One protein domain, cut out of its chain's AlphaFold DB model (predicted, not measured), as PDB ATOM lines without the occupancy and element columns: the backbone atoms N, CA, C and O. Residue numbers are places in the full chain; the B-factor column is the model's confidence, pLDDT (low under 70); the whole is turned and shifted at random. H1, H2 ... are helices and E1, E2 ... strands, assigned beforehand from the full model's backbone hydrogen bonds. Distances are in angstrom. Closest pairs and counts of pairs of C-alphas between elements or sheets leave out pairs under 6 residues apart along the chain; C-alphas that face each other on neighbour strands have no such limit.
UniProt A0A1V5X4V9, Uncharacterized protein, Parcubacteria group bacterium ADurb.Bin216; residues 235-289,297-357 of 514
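What this domain is: This is residues 235 to 289 and 297 to 357 of the 514 residues of an uncharacterized protein of Parcubacteria group bacterium ADurb.Bin216 (UniProt A0A1V5X4V9). In a domain of little regular structure, a long, twisted sheet, E5-E4-E6, has a smaller one, E2-E1-E3, loosely over one face; residues 332 to 337 stick out. The printed part has 116 residues, of which the named elements hold only 45, mostly strand, in the order E1 E2 H1 E3 E4 E5 E6 along the chain, and both sheets are antiparallel. It is only just compact, close to loose, with radius of gyration of the C-alphas 15.8 A, spanning 51 by 36 by 34 A.

How they stand to each other: E4, residues 300 to 311, neighbours E6, residues 347 to 356 (N 303 to O 353, 2.8 A), and forms a hairpin with E5, residues 315 to 322 (N 308 to O 319, 2.9 A). E1, residues 235 to 237, neighbours E3, residues 278 to 282 (N 235 to O 280, 2.8 A), and forms a hairpin with E2, residues 258 to 260 (N 258 to O 236, 2.9 A). The closest C-alphas of E3 and E4, Phe 281 and Asn 304, are 7.2 A apart. H1, residues 267 to 270, is on neither sheet.

Where its parts are: E4 measures 34.7 A. E1 begins at C-alpha 235 (8.438, -6.846, -32.603); E6 ends at C-alpha 356 (9.910, 11.214, -49.383).

The domain as a whole: Residues 290 to 296 are not printed, an 11.4 A gap between C-alphas 289 and 297. Links E1 to E2 and E5 to E6 are long. Residues 239 to 256 and 323 to 343, among others, have pLDDT under 70.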
ATOM      1  N   TYR A 235       8.692  -6.076 -33.804       86.31
ATOM      2  CA  TYR A 235       8.438  -6.846 -32.603       86.31
ATOM      3  C   TYR A 235       7.649  -8.082 -33.008       86.31
ATOM      4  O   TYR A 235       6.509  -7.968 -33.471       86.31
ATOM      5  N   LEU A 236       8.282  -9.243 -32.882       84.88
ATOM      6  CA  LEU A 236       7.672 -10.535 -33.174       84.88
ATOM      7  C   LEU A 236       7.147 -11.152 -31.885       84.88
ATOM      8  O   LEU A 236       7.891 -11.248 -30.911       84.88
ATOM      9  N   TYR A 237       5.891 -11.579 -31.893       80.38
ATOM     10  CA  TYR A 237       5.247 -12.257 -30.776       80.38
ATOM     11  C   TYR A 237       4.976 -13.710 -31.158       80.38
ATOM     12  O   TYR A 237       4.357 -13.974 -32.189       80.38
ATOM     13  N   ASP A 238       5.423 -14.619 -30.302       77.25
ATOM     14  CA  ASP A 238       5.120 -16.051 -30.361       77.25
ATOM     15  C   ASP A 238       3.744 -16.325 -29.715       77.25
ATOM     16  O   ASP A 238       3.417 -15.702 -28.689       77.25
ATOM     17  N   ASN A 239       2.915 -17.206 -30.303       62.19
ATOM     18  CA  ASN A 239       1.722 -17.745 -29.641       62.19
ATOM     19  C   ASN A 239       2.148 -18.531 -28.410       62.19
ATOM     20  O   ASN A 239       2.244 -19.758 -28.381       62.19
ATOM     21  N   GLY A 240       2.130 -17.823 -27.300       53.84
ATOM     22  CA  GLY A 240       1.356 -18.362 -26.212       53.84
ATOM     23  C   GLY A 240       0.177 -17.449 -25.936       53.84
ATOM     24  O   GLY A 240       0.271 -16.502 -25.167       53.84
ATOM     25  N   LEU A 241      -0.953 -17.720 -26.571       52.22
ATOM     26  CA  LEU A 241      -2.228 -17.263 -26.042       52.22
ATOM     27  C   LEU A 241      -2.638 -18.276 -24.973       52.22
ATOM     28  O   LEU A 241      -2.981 -19.409 -25.305       52.22
ATOM     29  N   ILE A 242      -2.606 -17.896 -23.693       44.78
ATOM     30  CA  ILE A 242      -3.477 -18.568 -22.722       44.78
ATOM     31  C   ILE A 242      -4.817 -17.870 -22.867       44.78
ATOM     32  O   ILE A 242      -4.973 -16.723 -22.448       44.78
ATOM     33  N   GLY A 243      -5.774 -18.553 -23.493       42.72
ATOM     34  CA  GLY A 243      -7.169 -18.190 -23.316       42.72
ATOM     35  C   GLY A 243      -7.447 -18.203 -21.820       42.72
ATOM     36  O   GLY A 243      -7.319 -19.246 -21.181       42.72
ATOM     37  N   LYS A 244      -7.772 -17.046 -21.237       42.44
ATOM     38  CA  LYS A 244      -8.439 -17.056 -19.940       42.44
ATOM     39  C   LYS A 244      -9.730 -17.836 -20.144       42.44
ATOM     40  O   LYS A 244     -10.542 -17.472 -20.993       42.44
ATOM     41  N   ASP A 245      -9.900 -18.891 -19.362       46.94
ATOM     42  CA  ASP A 245     -11.198 -19.496 -19.118       46.94
ATOM     43  C   ASP A 245     -12.182 -18.369 -18.734       46.94
ATOM     44  O   ASP A 245     -12.146 -17.861 -17.614       46.94
ATOM     45  N   GLY A 246     -13.025 -17.916 -19.671       45.62
ATOM     46  CA  GLY A 246     -14.252 -17.183 -19.340       45.62
ATOM     47  C   GLY A 246     -14.516 -15.791 -19.931       45.62
ATOM     48  O   GLY A 246     -15.459 -15.159 -19.465       45.62
ATOM     49  N   GLY A 247     -13.795 -15.290 -20.942       50.00
ATOM     50  CA  GLY A 247     -14.213 -14.047 -21.622       50.00
ATOM     51  C   GLY A 247     -13.525 -13.811 -22.966       50.00
ATOM     52  O   GLY A 247     -12.304 -13.730 -23.016       50.00
ATOM     53  N   GLU A 248     -14.311 -13.692 -24.037       52.28
ATOM     54  CA  GLU A 248     -13.890 -13.711 -25.453       52.28
ATOM     55  C   GLU A 248     -12.918 -12.596 -25.904       52.28
ATOM     56  O   GLU A 248     -12.332 -12.729 -26.974       52.28
ATOM     57  N   ASP A 249     -12.656 -11.548 -25.111       52.72
ATOM     58  CA  ASP A 249     -12.118 -10.290 -25.667       52.72
ATOM     59  C   ASP A 249     -10.722  -9.840 -25.183       52.72
ATOM     60  O   ASP A 249     -10.269  -8.761 -25.561       52.72
ATOM     61  N   SER A 250      -9.985 -10.621 -24.381       50.62
ATOM     62  CA  SER A 250      -8.653 -10.199 -23.891       50.62
ATOM     63  C   SER A 250      -7.558 -11.230 -24.168       50.62
ATOM     64  O   SER A 250      -7.190 -12.023 -23.302       50.62
ATOM     65  N   LEU A 251      -6.991 -11.183 -25.376       54.16
ATOM     66  CA  LEU A 251      -5.808 -11.954 -25.768       54.16
ATOM     67  C   LEU A 251      -4.553 -11.399 -25.072       54.16
ATOM     68  O   LEU A 251      -4.068 -10.323 -25.418       54.16
ATOM     69  N   THR A 252      -4.003 -12.125 -24.096       53.19
ATOM     70  CA  THR A 252      -2.719 -11.779 -23.460       53.19
ATOM     71  C   THR A 252      -1.613 -12.668 -24.035       53.19
ATOM     72  O   THR A 252      -1.650 -13.886 -23.884       53.19
ATOM     73  N   TYR A 253      -0.631 -12.072 -24.719       54.88
ATOM     74  CA  TYR A 253       0.513 -12.791 -25.297       54.88
ATOM     75  C   TYR A 253       1.462 -13.278 -24.188       54.88
ATOM     76  O   TYR A 253       1.799 -12.501 -23.298       54.88
ATOM     77  N   LEU A 254       1.929 -14.531 -24.220       55.62
ATOM     78  CA  LEU A 254       2.766 -15.160 -23.178       55.62
ATOM     79  C   LEU A 254       4.237 -14.746 -23.235       55.62
ATOM     80  O   LEU A 254       4.871 -14.631 -22.189       55.62
ATOM     81  N   MET A 255       4.789 -14.455 -24.410       62.09
ATOM     82  CA  MET A 255       6.223 -14.185 -24.549       62.09
ATOM     83  C   MET A 255       6.517 -12.704 -24.755       62.09
ATOM     84  O   MET A 255       5.708 -11.959 -25.303       62.09
ATOM     85  N   SER A 256       7.675 -12.262 -24.256       65.62
ATOM     86  CA  SER A 256       8.187 -10.937 -24.602       65.62
ATOM     87  C   SER A 256       8.470 -10.890 -26.093       65.62
ATOM     88  O   SER A 256       9.077 -11.833 -26.602       65.62
ATOM     89  N   PRO A 257       8.090  -9.810 -26.782       80.06
ATOM     90  CA  PRO A 257       8.376  -9.694 -28.188       80.06
ATOM     91  C   PRO A 257       9.878  -9.675 -28.459       80.06
ATOM     92  O   PRO A 257      10.659  -9.048 -27.733       80.06
ATOM     93  N   TYR A 258      10.262 -10.304 -29.560       83.25
ATOM     94  CA  TYR A 258      11.608 -10.216 -30.100       83.25
ATOM     95  C   TYR A 258      11.722  -8.934 -30.914       83.25
ATOM     96  O   TYR A 258      11.062  -8.786 -31.942       83.25
ATOM     97  N   HIS A 259      12.540  -7.998 -30.431       88.25
ATOM     98  CA  HIS A 259      12.858  -6.774 -31.157       88.25
ATOM     99  C   HIS A 259      13.957  -7.049 -32.183       88.25
ATOM    100  O   HIS A 259      15.057  -7.474 -31.830       88.25
ATOM    101  N   ILE A 260      13.648  -6.821 -33.456       85.50
ATOM    102  CA  ILE A 260      14.532  -7.107 -34.583       85.50
ATOM    103  C   ILE A 260      14.608  -5.872 -35.478       85.50
ATOM    104  O   ILE A 260      13.591  -5.315 -35.899       85.50
ATOM    105  N   LYS A 261      15.841  -5.461 -35.780       85.81
ATOM    106  CA  LYS A 261      16.167  -4.357 -36.696       85.81
ATOM    107  C   LYS A 261      17.169  -4.777 -37.779       85.81
ATOM    108  O   LYS A 261      17.829  -3.948 -38.395       85.81
ATOM    109  N   ASP A 262      17.322  -6.080 -37.978       86.31
ATOM    110  CA  ASP A 262      18.323  -6.657 -38.865       86.31
ATOM    111  C   ASP A 262      17.760  -7.859 -39.633       86.31
ATOM    112  O   ASP A 262      16.626  -8.297 -39.436       86.31
ATOM    113  N   LEU A 263      18.583  -8.360 -40.550       88.00
ATOM    114  CA  LEU A 263      18.372  -9.596 -41.287       88.00
ATOM    115  C   LEU A 263      18.526 -10.805 -40.356       88.00
ATOM    116  O   LEU A 263      19.526 -10.910 -39.646       88.00
ATOM    117  N   VAL A 264      17.587 -11.745 -40.419       90.38
ATOM    118  CA  VAL A 264      17.656 -13.020 -39.697       90.38
ATOM    119  C   VAL A 264      17.625 -14.140 -40.720       90.38
ATOM    120  O   VAL A 264      16.593 -14.373 -41.340       90.38
ATOM    121  N   TYR A 265      18.747 -14.836 -40.905       90.62
ATOM    122  CA  TYR A 265      18.819 -15.977 -41.823       90.62
ATOM    123  C   TYR A 265      18.179 -17.239 -41.246       90.62
ATOM    124  O   TYR A 265      17.760 -18.097 -42.012       90.62
ATOM    125  N   ASN A 266      18.114 -17.374 -39.920       91.50
ATOM    126  CA  ASN A 266      17.540 -18.545 -39.271       91.50
ATOM    127  C   ASN A 266      17.037 -18.195 -37.861       91.50
ATOM    128  O   ASN A 266      17.831 -17.861 -36.982       91.50
ATOM    129  N   PHE A 267      15.727 -18.284 -37.630       88.75
ATOM    130  CA  PHE A 267      15.123 -18.021 -36.320       88.75
ATOM    131  C   PHE A 267      15.553 -19.022 -35.240       88.75
ATOM    132  O   PHE A 267      15.622 -18.649 -34.065       88.75
ATOM    133  N   ASN A 268      15.972 -20.228 -35.630       86.19
ATOM    134  CA  ASN A 268      16.476 -21.238 -34.696       86.19
ATOM    135  C   ASN A 268      17.750 -20.769 -33.974       86.19
ATOM    136  O   ASN A 268      17.992 -21.152 -32.828       86.19
ATOM    137  N   GLU A 269      18.552 -19.897 -34.598       85.44
ATOM    138  CA  GLU A 269      19.736 -19.303 -33.962       85.44
ATOM    139  C   GLU A 269      19.363 -18.315 -32.848       85.44
ATOM    140  O   GLU A 269      20.110 -18.148 -31.884       85.44
ATOM    141  N   LEU A 270      18.184 -17.694 -32.949       80.31
ATOM    142  CA  LEU A 270      17.663 -16.744 -31.965       80.31
ATOM    143  C   LEU A 270      16.887 -17.427 -30.831       80.31
ATOM    144  O   LEU A 270      16.430 -16.738 -29.918       80.31
ATOM    145  N   LYS A 271      16.749 -18.763 -30.864       80.81
ATOM    146  CA  LYS A 271      15.923 -19.541 -29.921       80.81
ATOM    147  C   LYS A 271      14.494 -18.987 -29.817       80.81
ATOM    148  O   LYS A 271      13.912 -18.945 -28.733       80.81
ATOM    149  N   ILE A 272      13.972 -18.492 -30.936       75.12
ATOM    150  CA  ILE A 272      12.560 -18.152 -31.098       75.12
ATOM    151  C   ILE A 272      11.866 -19.483 -31.391       75.12
ATOM    152  O   ILE A 272      12.344 -20.207 -32.261       75.12
ATOM    153  N   ASN A 273      10.831 -19.858 -30.631       65.38
ATOM    154  CA  ASN A 273      10.087 -21.080 -30.952       65.38
ATOM    155  C   ASN A 273       9.420 -20.939 -32.325       65.38
ATOM    156  O   ASN A 273       9.192 -19.835 -32.816       65.38
ATOM    157  N   ASP A 274       9.047 -22.077 -32.898       64.00
ATOM    158  CA  ASP A 274       8.641 -22.225 -34.298       64.00
ATOM    159  C   ASP A 274       7.367 -21.452 -34.716       64.00
ATOM    160  O   ASP A 274       6.987 -21.510 -35.882       64.00
ATOM    161  N   LYS A 275       6.681 -20.731 -33.815       74.75
ATOM    162  CA  LYS A 275       5.405 -20.061 -34.116       74.75
ATOM    163  C   LYS A 275       5.487 -18.564 -33.864       74.75
ATOM    164  O   LYS A 275       5.673 -18.121 -32.739       74.75
ATOM    165  N   ILE A 276       5.345 -17.768 -34.921       76.25
ATOM    166  CA  ILE A 276       5.246 -16.307 -34.829       76.25
ATOM    167  C   ILE A 276       3.849 -15.906 -35.294       76.25
ATOM    168  O   ILE A 276       3.502 -16.047 -36.466       76.25
ATOM    169  N   ASP A 277       3.068 -15.321 -34.394       71.75
ATOM    170  CA  ASP A 277       1.646 -15.060 -34.635       71.75
ATOM    171  C   ASP A 277       1.315 -13.606 -34.871       71.75
ATOM    172  O   ASP A 277       0.346 -13.288 -35.565       71.75
ATOM    173  N   LYS A 278       2.123 -12.714 -34.301       73.56
ATOM    174  CA  LYS A 278       1.944 -11.279 -34.464       73.56
ATOM    175  C   LYS A 278       3.266 -10.606 -34.773       73.56
ATOM    176  O   LYS A 278       4.284 -10.839 -34.128       73.56
ATOM    177  N   VAL A 279       3.205  -9.700 -35.733       73.88
ATOM    178  CA  VAL A 279       4.296  -8.838 -36.163       73.88
ATOM    179  C   VAL A 279       3.784  -7.432 -35.940       73.88
ATOM    180  O   VAL A 279       2.803  -7.018 -36.553       73.88
ATOM    181  N   GLN A 280       4.414  -6.696 -35.035       78.12
ATOM    182  CA  GLN A 280       4.096  -5.293 -34.817       78.12
ATOM    183  C   GLN A 280       5.321  -4.446 -35.108       78.12
ATOM    184  O   GLN A 280       6.439  -4.778 -34.724       78.12
ATOM    185  N   PHE A 281       5.106  -3.304 -35.736       77.75
ATOM    186  CA  PHE A 281       6.164  -2.330 -35.953       77.75
ATOM    187  C   PHE A 281       6.202  -1.358 -34.770       77.75
ATOM    188  O   PHE A 281       5.188  -1.121 -34.112       77.75
ATOM    189  N   ALA A 282       7.365  -0.789 -34.486       75.94
ATOM    190  CA  ALA A 282       7.458   0.478 -33.772       75.94
ATOM    191  C   ALA A 282       8.292   1.446 -34.605       75.94
ATOM    192  O   ALA A 282       9.311   1.069 -35.191       75.94
ATOM    193  N   MET A 283       7.819   2.686 -34.672       68.50
ATOM    194  CA  MET A 283       8.408   3.759 -35.459       68.50
ATOM    195  C   MET A 283       8.637   4.980 -34.570       68.50
ATOM    196  O   MET A 283       7.689   5.624 -34.118       68.50
ATOM    197  N   SER A 284       9.898   5.345 -34.373       56.75
ATOM    198  CA  SER A 284      10.305   6.481 -33.553       56.75
ATOM    199  C   SER A 284      10.200   7.807 -34.291       56.75
ATOM    200  O   SER A 284      10.040   8.845 -33.657       56.75
ATOM    201  N   ARG A 285      10.273   7.785 -35.631       57.78
ATOM    202  CA  ARG A 285      10.491   8.987 -36.455       57.78
ATOM    203  C   ARG A 285       9.270   9.559 -37.168       57.78
ATOM    204  O   ARG A 285       9.420  10.528 -37.901       57.78
ATOM    205  N   PHE A 286       8.069   9.012 -36.988       53.06
ATOM    206  CA  PHE A 286       6.879   9.561 -37.655       53.06
ATOM    207  C   PHE A 286       6.209  10.671 -36.818       53.06
ATOM    208  O   PHE A 286       5.090  10.518 -36.325       53.06
ATOM    209  N   GLU A 287       6.883  11.816 -36.671       49.06
ATOM    210  CA  GLU A 287       6.292  13.068 -36.169       49.06
ATOM    211  C   GLU A 287       5.503  13.769 -37.295       49.06
ATOM    212  O   GLU A 287       5.946  14.734 -37.897       49.06
ATOM    213  N   LEU A 288       4.297  13.284 -37.615       49.56
ATOM    214  CA  LEU A 288       3.277  14.167 -38.229       49.56
ATOM    215  C   LEU A 288       2.673  15.022 -37.116       49.56
ATOM    216  O   LEU A 288       1.642  14.641 -36.553       49.56
ATOM    217  N   ASP A 289       3.336  16.093 -36.713       47.78
ATOM    218  CA  ASP A 289       2.683  17.019 -35.801       47.78
ATOM    219  C   ASP A 289       1.365  17.447 -36.463       47.78
ATOM    220  O   ASP A 289       1.342  17.930 -37.594       47.78
ATOM    221  N   ASN A 297       5.241  21.615 -46.729       51.25
ATOM    222  CA  ASN A 297       6.222  20.861 -45.937       51.25
ATOM    223  C   ASN A 297       6.365  19.413 -46.430       51.25
ATOM    224  O   ASN A 297       5.455  18.593 -46.328       51.25
ATOM    225  N   SER A 298       7.538  19.116 -46.988       56.84
ATOM    226  CA  SER A 298       7.944  17.785 -47.428       56.84
ATOM    227  C   SER A 298       8.005  16.828 -46.236       56.84
ATOM    228  O   SER A 298       8.727  17.049 -45.267       56.84
ATOM    229  N   PHE A 299       7.234  15.743 -46.308       60.66
ATOM    230  CA  PHE A 299       7.294  14.668 -45.325       60.66
ATOM    231  C   PHE A 299       8.581  13.864 -45.525       60.66
ATOM    232  O   PHE A 299       8.767  13.253 -46.580       60.66
ATOM    233  N   PHE A 300       9.440  13.850 -44.507       62.97
ATOM    234  CA  PHE A 300      10.579  12.943 -44.411       62.97
ATOM    235  C   PHE A 300      10.281  11.915 -43.322       62.97
ATOM    236  O   PHE A 300      10.139  12.258 -42.151       62.97
ATOM    237  N   GLY A 301      10.168  10.648 -43.703       70.31
ATOM    238  CA  GLY A 301       9.984   9.546 -42.761       70.31
ATOM    239  C   GLY A 301      10.631   8.275 -43.280       70.31
ATOM    240  O   GLY A 301      11.183   8.264 -44.372       70.31
ATOM    241  N   TYR A 302      10.549   7.192 -42.515       74.56
ATOM    242  CA  TYR A 302      10.880   5.848 -42.987       74.56
ATOM    243  C   TYR A 302       9.635   4.980 -42.831       74.56
ATOM    244  O   TYR A 302       8.949   5.059 -41.813       74.56
ATOM    245  N   ILE A 303       9.324   4.188 -43.852       74.88
ATOM    246  CA  ILE A 303       8.367   3.091 -43.742       74.88
ATOM    247  C   ILE A 303       9.184   1.844 -43.436       74.88
ATOM    248  O   ILE A 303      10.057   1.452 -44.213       74.88
ATOM    249  N   ASN A 304       8.881   1.236 -42.297       82.19
ATOM    250  CA  ASN A 304       9.465  -0.031 -41.898       82.19
ATOM    251  C   ASN A 304       8.683  -1.166 -42.566       82.19
ATOM    252  O   ASN A 304       7.446  -1.142 -42.623       82.19
ATOM    253  N   GLY A 305       9.407  -2.160 -43.061       84.69
ATOM    254  CA  GLY A 305       8.839  -3.368 -43.630       84.69
ATOM    255  C   GLY A 305       9.636  -4.600 -43.242       84.69
ATOM    256  O   GLY A 305      10.796  -4.527 -42.835       84.69
ATOM    257  N   VAL A 306       8.978  -5.746 -43.345       88.94
ATOM    258  CA  VAL A 306       9.591  -7.054 -43.187       88.94
ATOM    259  C   VAL A 306       9.150  -7.974 -44.313       88.94
ATOM    260  O   VAL A 306       7.986  -7.971 -44.710       88.94
ATOM    261  N   VAL A 307      10.072  -8.784 -44.820       89.81
ATOM    262  CA  VAL A 307       9.742  -9.965 -45.620       89.81
ATOM    263  C   VAL A 307      10.014 -11.189 -44.762       89.81
ATOM    264  O   VAL A 307      11.141 -11.374 -44.315       89.81
ATOM    265  N   LEU A 308       8.985 -11.985 -44.499       91.19
ATOM    266  CA  LEU A 308       9.049 -13.207 -43.697       91.19
ATOM    267  C   LEU A 308       9.097 -14.406 -44.640       91.19
ATOM    268  O   LEU A 308       8.388 -14.406 -45.647       91.19
ATOM    269  N   PHE A 309       9.902 -15.405 -44.302       92.25
ATOM    270  CA  PHE A 309      10.171 -16.590 -45.114       92.25
ATOM    271  C   PHE A 309       9.884 -17.858 -44.317       92.25
ATOM    272  O   PHE A 309      10.195 -17.919 -43.126       92.25
ATOM    273  N   SER A 310       9.319 -18.869 -44.977       91.06
ATOM    274  CA  SER A 310       8.938 -20.132 -44.344       91.06
ATOM    275  C   SER A 310      10.102 -21.114 -44.165       91.06
ATOM    276  O   SER A 310       9.939 -22.167 -43.566       91.06
ATOM    277  N   GLU A 311      11.269 -20.830 -44.748       91.56
ATOM    278  CA  GLU A 311      12.472 -21.656 -44.607       91.56
ATOM    279  C   GLU A 311      13.672 -20.789 -44.176       91.56
ATOM    280  O   GLU A 311      13.660 -19.564 -44.371       91.56
ATOM    281  N   PRO A 312      14.713 -21.380 -43.561       92.06
ATOM    282  CA  PRO A 312      15.972 -20.691 -43.305       92.06
ATOM    283  C   PRO A 312      16.638 -20.205 -44.600       92.06
ATOM    284  O   PRO A 312      16.259 -20.578 -45.709       92.06
ATOM    285  N   GLU A 313      17.667 -19.375 -44.456       91.81
ATOM    286  CA  GLU A 313      18.439 -18.805 -45.567       91.81
ATOM    287  C   GLU A 313      17.597 -17.967 -46.548       91.81
ATOM    288  O   GLU A 313      17.987 -17.796 -47.701       91.81
ATOM    289  N   LEU A 314      16.472 -17.396 -46.092       92.25
ATOM    290  CA  LEU A 314      15.618 -16.493 -46.878       92.25
ATOM    291  C   LEU A 314      14.991 -17.190 -48.102       92.25
ATOM    292  O   LEU A 314      14.960 -16.644 -49.214       92.25
ATOM    293  N   ARG A 315      14.501 -18.420 -47.883       91.06
ATOM    294  CA  ARG A 315      13.896 -19.314 -48.888       91.06
ATOM    295  C   ARG A 315      12.484 -19.764 -48.499       91.06
ATOM    296  O   ARG A 315      11.958 -19.399 -47.450       91.06
ATOM    297  N   GLY A 316      11.866 -20.570 -49.360       91.06
ATOM    298  CA  GLY A 316      10.520 -21.098 -49.155       91.06
ATOM    299  C   GLY A 316       9.447 -20.050 -49.426       91.06
ATOM    300  O   GLY A 316       9.684 -19.066 -50.123       91.06
ATOM    301  N   LYS A 317       8.249 -20.233 -48.877       90.94
ATOM    302  CA  LYS A 317       7.147 -19.284 -49.055       90.94
ATOM    303  C   LYS A 317       7.458 -17.964 -48.365       90.94
ATOM    304  O   LYS A 317       8.016 -17.970 -47.273       90.94
ATOM    305  N   CYS A 318       7.047 -16.838 -48.947       89.69
ATOM    306  CA  CYS A 318       7.234 -15.546 -48.287       89.69
ATOM    307  C   CYS A 318       6.035 -14.591 -48.332       89.69
ATOM    308  O   CYS A 318       5.220 -14.578 -49.269       89.69
ATOM    309  N   VAL A 319       5.984 -13.719 -47.320       87.38
ATOM    310  CA  VAL A 319       5.053 -12.588 -47.237       87.38
ATOM    311  C   VAL A 319       5.804 -11.305 -46.892       87.38
ATOM    312  O   VAL A 319       6.666 -11.285 -46.018       87.38
ATOM    313  N   ALA A 320       5.460 -10.215 -47.572       84.44
ATOM    314  CA  ALA A 320       5.915  -8.878 -47.215       84.44
ATOM    315  C   ALA A 320       4.845  -8.174 -46.367       84.44
ATOM    316  O   ALA A 320       3.688  -8.043 -46.793       84.44
ATOM    317  N   VAL A 321       5.238  -7.701 -45.187       83.56
ATOM    318  CA  VAL A 321       4.421  -6.933 -44.240       83.56
ATOM    319  C   VAL A 321       5.061  -5.555 -44.079       83.56
ATOM    320  O   VAL A 321       6.279  -5.440 -43.987       83.56
ATOM    321  N   SER A 322       4.265  -4.492 -44.054       79.88
ATOM    322  CA  SER A 322       4.754  -3.126 -43.839       79.88
ATOM    323  C   SER A 322       3.965  -2.464 -42.723       79.88
ATOM    324  O   SER A 322       2.825  -2.842 -42.484       79.88
ATOM    325  N   ALA A 323       4.522  -1.430 -42.090       69.75
ATOM    326  CA  ALA A 323       3.861  -0.712 -40.991       69.75
ATOM    327  C   ALA A 323       2.481  -0.109 -41.349       69.75
ATOM    328  O   ALA A 323       1.714   0.262 -40.468       69.75
ATOM    329  N   THR A 324       2.154  -0.003 -42.640       63.00
ATOM    330  CA  THR A 324       0.836   0.412 -43.146       63.00
ATOM    331  C   THR A 324      -0.208  -0.710 -43.187       63.00
ATOM    332  O   THR A 324      -1.393  -0.421 -43.321       63.00
ATOM    333  N   TYR A 325       0.207  -1.973 -43.077       58.31
ATOM    334  CA  TYR A 325      -0.645  -3.159 -43.133       58.31
ATOM    335  C   TYR A 325      -0.262  -4.092 -41.976       58.31
ATOM    336  O   TYR A 325       0.665  -4.887 -42.100       58.31
ATOM    337  N   ASN A 326      -0.967  -3.975 -40.848       52.19
ATOM    338  CA  ASN A 326      -0.634  -4.681 -39.603       52.19
ATOM    339  C   ASN A 326      -1.018  -6.175 -39.585       52.19
ATOM    340  O   ASN A 326      -0.679  -6.859 -38.624       52.19
ATOM    341  N   ASP A 327      -1.680  -6.693 -40.623       53.16
ATOM    342  CA  ASP A 327      -2.091  -8.099 -40.677       53.16
ATOM    343  C   ASP A 327      -1.118  -8.957 -41.497       53.16
ATOM    344  O   ASP A 327      -0.902  -8.735 -42.693       53.16
ATOM    345  N   ILE A 328      -0.567  -9.987 -40.844       54.47
ATOM    346  CA  ILE A 328       0.220 -11.066 -41.475       54.47
ATOM    347  C   ILE A 328      -0.679 -11.918 -42.384       54.47
ATOM    348  O   ILE A 328      -0.225 -12.483 -43.378       54.47
ATOM    349  N   VAL A 329      -1.976 -11.967 -42.074       51.22
ATOM    350  CA  VAL A 329      -2.982 -12.713 -42.823       51.22
ATOM    351  C   VAL A 329      -3.353 -11.933 -44.079       51.22
ATOM    352  O   VAL A 329      -4.301 -11.149 -44.104       51.22
ATOM    353  N   LYS A 330      -2.601 -12.146 -45.159       54.00
ATOM    354  CA  LYS A 330      -3.001 -11.664 -46.483       54.00
ATOM    355  C   LYS A 330      -3.793 -12.746 -47.204       54.00
ATOM    356  O   LYS A 330      -3.313 -13.858 -47.426       54.00
ATOM    357  N   VAL A 331      -5.004 -12.388 -47.622       45.00
ATOM    358  CA  VAL A 331      -5.692 -13.099 -48.701       45.00
ATOM    359  C   VAL A 331      -4.925 -12.781 -49.974       45.00
ATOM    360  O   VAL A 331      -4.853 -11.620 -50.393       45.00
ATOM    361  N   ASP A 332      -4.306 -13.793 -50.570       49.25
ATOM    362  CA  ASP A 332      -3.736 -13.650 -51.897       49.25
ATOM    363  C   ASP A 332      -4.875 -13.337 -52.871       49.25
ATOM    364  O   ASP A 332      -5.766 -14.152 -53.107       49.25
ATOM    365  N   LYS A 333      -4.867 -12.121 -53.426       45.25
ATOM    366  CA  LYS A 333      -5.911 -11.660 -54.345       45.25
ATOM    367  C   LYS A 333      -5.945 -12.465 -55.646       45.25
ATOM    368  O   LYS A 333      -6.991 -12.483 -56.289       45.25
ATOM    369  N   ALA A 334      -4.836 -13.099 -56.042       42.09
ATOM    370  CA  ALA A 334      -4.767 -13.896 -57.263       42.09
ATOM    371  C   ALA A 334      -5.401 -15.283 -57.084       42.09
ATOM    372  O   ALA A 334      -6.045 -15.784 -58.003       42.09
ATOM    373  N   THR A 335      -5.252 -15.892 -55.904       50.91
ATOM    374  CA  THR A 335      -5.733 -17.258 -55.637       50.91
ATOM    375  C   THR A 335      -6.971 -17.320 -54.741       50.91
ATOM    376  O   THR A 335      -7.588 -18.378 -54.626       50.91
ATOM    377  N   GLY A 336      -7.339 -16.214 -54.087       46.09
ATOM    378  CA  GLY A 336      -8.407 -16.155 -53.086       46.09
ATOM    379  C   GLY A 336      -8.101 -16.936 -51.803       46.09
ATOM    380  O   GLY A 336      -8.970 -17.042 -50.939       46.09
ATOM    381  N   LYS A 337      -6.893 -17.499 -51.666       52.41
ATOM    382  CA  LYS A 337      -6.478 -18.282 -50.499       52.41
ATOM    383  C   LYS A 337      -5.788 -17.387 -49.477       52.41
ATOM    384  O   LYS A 337      -4.965 -16.540 -49.817       52.41
ATOM    385  N   THR A 338      -6.108 -17.596 -48.207       52.59
ATOM    386  CA  THR A 338      -5.364 -17.028 -47.085       52.59
ATOM    387  C   THR A 338      -3.988 -17.679 -47.042       52.59
ATOM    388  O   THR A 338      -3.883 -18.889 -46.837       52.59
ATOM    389  N   LEU A 339      -2.930 -16.899 -47.269       55.78
ATOM    390  CA  LEU A 339      -1.573 -17.370 -47.027       55.78
ATOM    391  C   LEU A 339      -1.298 -17.182 -45.534       55.78
ATOM    392  O   LEU A 339      -0.883 -16.107 -45.107       55.78
ATOM    393  N   ASP A 340      -1.596 -18.208 -44.742       67.25
ATOM    394  CA  ASP A 340      -1.203 -18.242 -43.339       67.25
ATOM    395  C   ASP A 340       0.205 -18.832 -43.246       67.25
ATOM    396  O   ASP A 340       0.398 -20.018 -43.502       67.25
ATOM    397  N   ILE A 341       1.199 -17.985 -42.981       67.12
ATOM    398  CA  ILE A 341       2.584 -18.428 -42.769       67.12
ATOM    399  C   ILE A 341       2.943 -18.536 -41.286       67.12
ATOM    400  O   ILE A 341       4.102 -18.803 -40.989       67.12
ATOM    401  N   ARG A 342       1.997 -18.294 -40.362       67.94
ATOM    402  CA  ARG A 342       2.280 -18.160 -38.921       67.94
ATOM    403  C   ARG A 342       3.015 -19.362 -38.324       67.94
ATOM    404  O   ARG A 342       3.840 -19.183 -37.434       67.94
ATOM    405  N   ASP A 343       2.764 -20.552 -38.864       65.25
ATOM    406  CA  ASP A 343       3.327 -21.808 -38.365       65.25
ATOM    407  C   ASP A 343       4.723 -22.166 -38.910       65.25
ATOM    408  O   ASP A 343       5.315 -23.115 -38.409       65.25
ATOM    409  N   ASP A 344       5.256 -21.441 -39.903       78.69
ATOM    410  CA  ASP A 344       6.485 -21.862 -40.600       78.69
ATOM    411  C   ASP A 344       7.569 -20.770 -40.676       78.69
ATOM    412  O   ASP A 344       8.562 -20.932 -41.385       78.69
ATOM    413  N   ILE A 345       7.419 -19.627 -39.998       88.12
ATOM    414  CA  ILE A 345       8.367 -18.511 -40.158       88.12
ATOM    415  C   ILE A 345       9.765 -18.911 -39.654       88.12
ATOM    416  O   ILE A 345      10.008 -19.025 -38.458       88.12
ATOM    417  N   SER A 346      10.716 -19.023 -40.580       90.44
ATOM    418  CA  SER A 346      12.073 -19.522 -40.317       90.44
ATOM    419  C   SER A 346      13.171 -18.493 -40.588       90.44
ATOM    420  O   SER A 346      14.275 -18.612 -40.057       90.44
ATOM    421  N   SER A 347      12.896 -17.450 -41.377       92.50
ATOM    422  CA  SER A 347      13.841 -16.349 -41.596       92.50
ATOM    423  C   SER A 347      13.129 -15.042 -41.977       92.50
ATOM    424  O   SER A 347      11.940 -15.039 -42.307       92.50
ATOM    425  N   MET A 348      13.818 -13.899 -41.877       93.19
ATOM    426  CA  MET A 348      13.230 -12.596 -42.204       93.19
ATOM    427  C   MET A 348      14.228 -11.548 -42.689       93.19
ATOM    428  O   MET A 348      15.382 -11.522 -42.265       93.19
ATOM    429  N   ILE A 349      13.735 -10.607 -43.496       90.44
ATOM    430  CA  ILE A 349      14.445  -9.391 -43.911       90.44
ATOM    431  C   ILE A 349      13.721  -8.185 -43.341       90.44
ATOM    432  O   ILE A 349      12.618  -7.877 -43.786       90.44
ATOM    433  N   TYR A 350      14.352  -7.472 -42.411       89.69
ATOM    434  CA  TYR A 350      13.930  -6.126 -42.037       89.69
ATOM    435  C   TYR A 350      14.467  -5.097 -43.036       89.69
ATOM    436  O   TYR A 350      15.634  -5.164 -43.431       89.69
ATOM    437  N   TYR A 351      13.638  -4.127 -43.413       85.75
ATOM    438  CA  TYR A 351      14.058  -3.018 -44.260       85.75
ATOM    439  C   TYR A 351      13.380  -1.700 -43.878       85.75
ATOM    440  O   TYR A 351      12.248  -1.667 -43.392       85.75
ATOM    441  N   GLU A 352      14.079  -0.598 -44.148       84.00
ATOM    442  CA  GLU A 352      13.576   0.767 -43.982       84.00
ATOM    443  C   GLU A 352      13.607   1.461 -45.345       84.00
ATOM    444  O   GLU A 352      14.673   1.682 -45.923       84.00
ATOM    445  N   THR A 353      12.441   1.821 -45.875       75.94
ATOM    446  CA  THR A 353      12.353   2.685 -47.059       75.94
ATOM    447  C   THR A 353      12.156   4.120 -46.577       75.94
ATOM    448  O   THR A 353      11.086   4.394 -46.021       75.94
ATOM    449  N   PRO A 354      13.090   5.072 -46.764       72.19
ATOM    450  CA  PRO A 354      12.750   6.471 -46.581       72.19
ATOM    451  C   PRO A 354      11.566   6.808 -47.481       72.19
ATOM    452  O   PRO A 354      11.538   6.467 -48.659       72.19
ATOM    453  N   TYR A 355      10.552   7.406 -46.883       71.50
ATOM    454  CA  TYR A 355       9.388   7.945 -47.540       71.50
ATOM    455  C   TYR A 355       9.636   9.430 -47.727       71.50
ATOM    456  O   TYR A 355       9.673  10.194 -46.761       71.50
ATOM    457  N   THR A 356       9.827   9.819 -48.978       66.38
ATOM    458  CA  THR A 356       9.910  11.214 -49.383       66.38
ATOM    459  C   THR A 356       8.970  11.386 -50.557       66.38
ATOM    460  O   THR A 356       9.164  10.743 -51.586       66.38
ATOM    461  N   GLN A 357       7.965  12.252 -50.438       61.44
ATOM    462  CA  GLN A 357       7.046  12.504 -51.555       61.44
ATOM    463  C   GLN A 357       7.741  13.146 -52.773       61.44
ATOM    464  O   GLN A 357       7.154  13.161 -53.849       61.44
TER     465      GLN A 357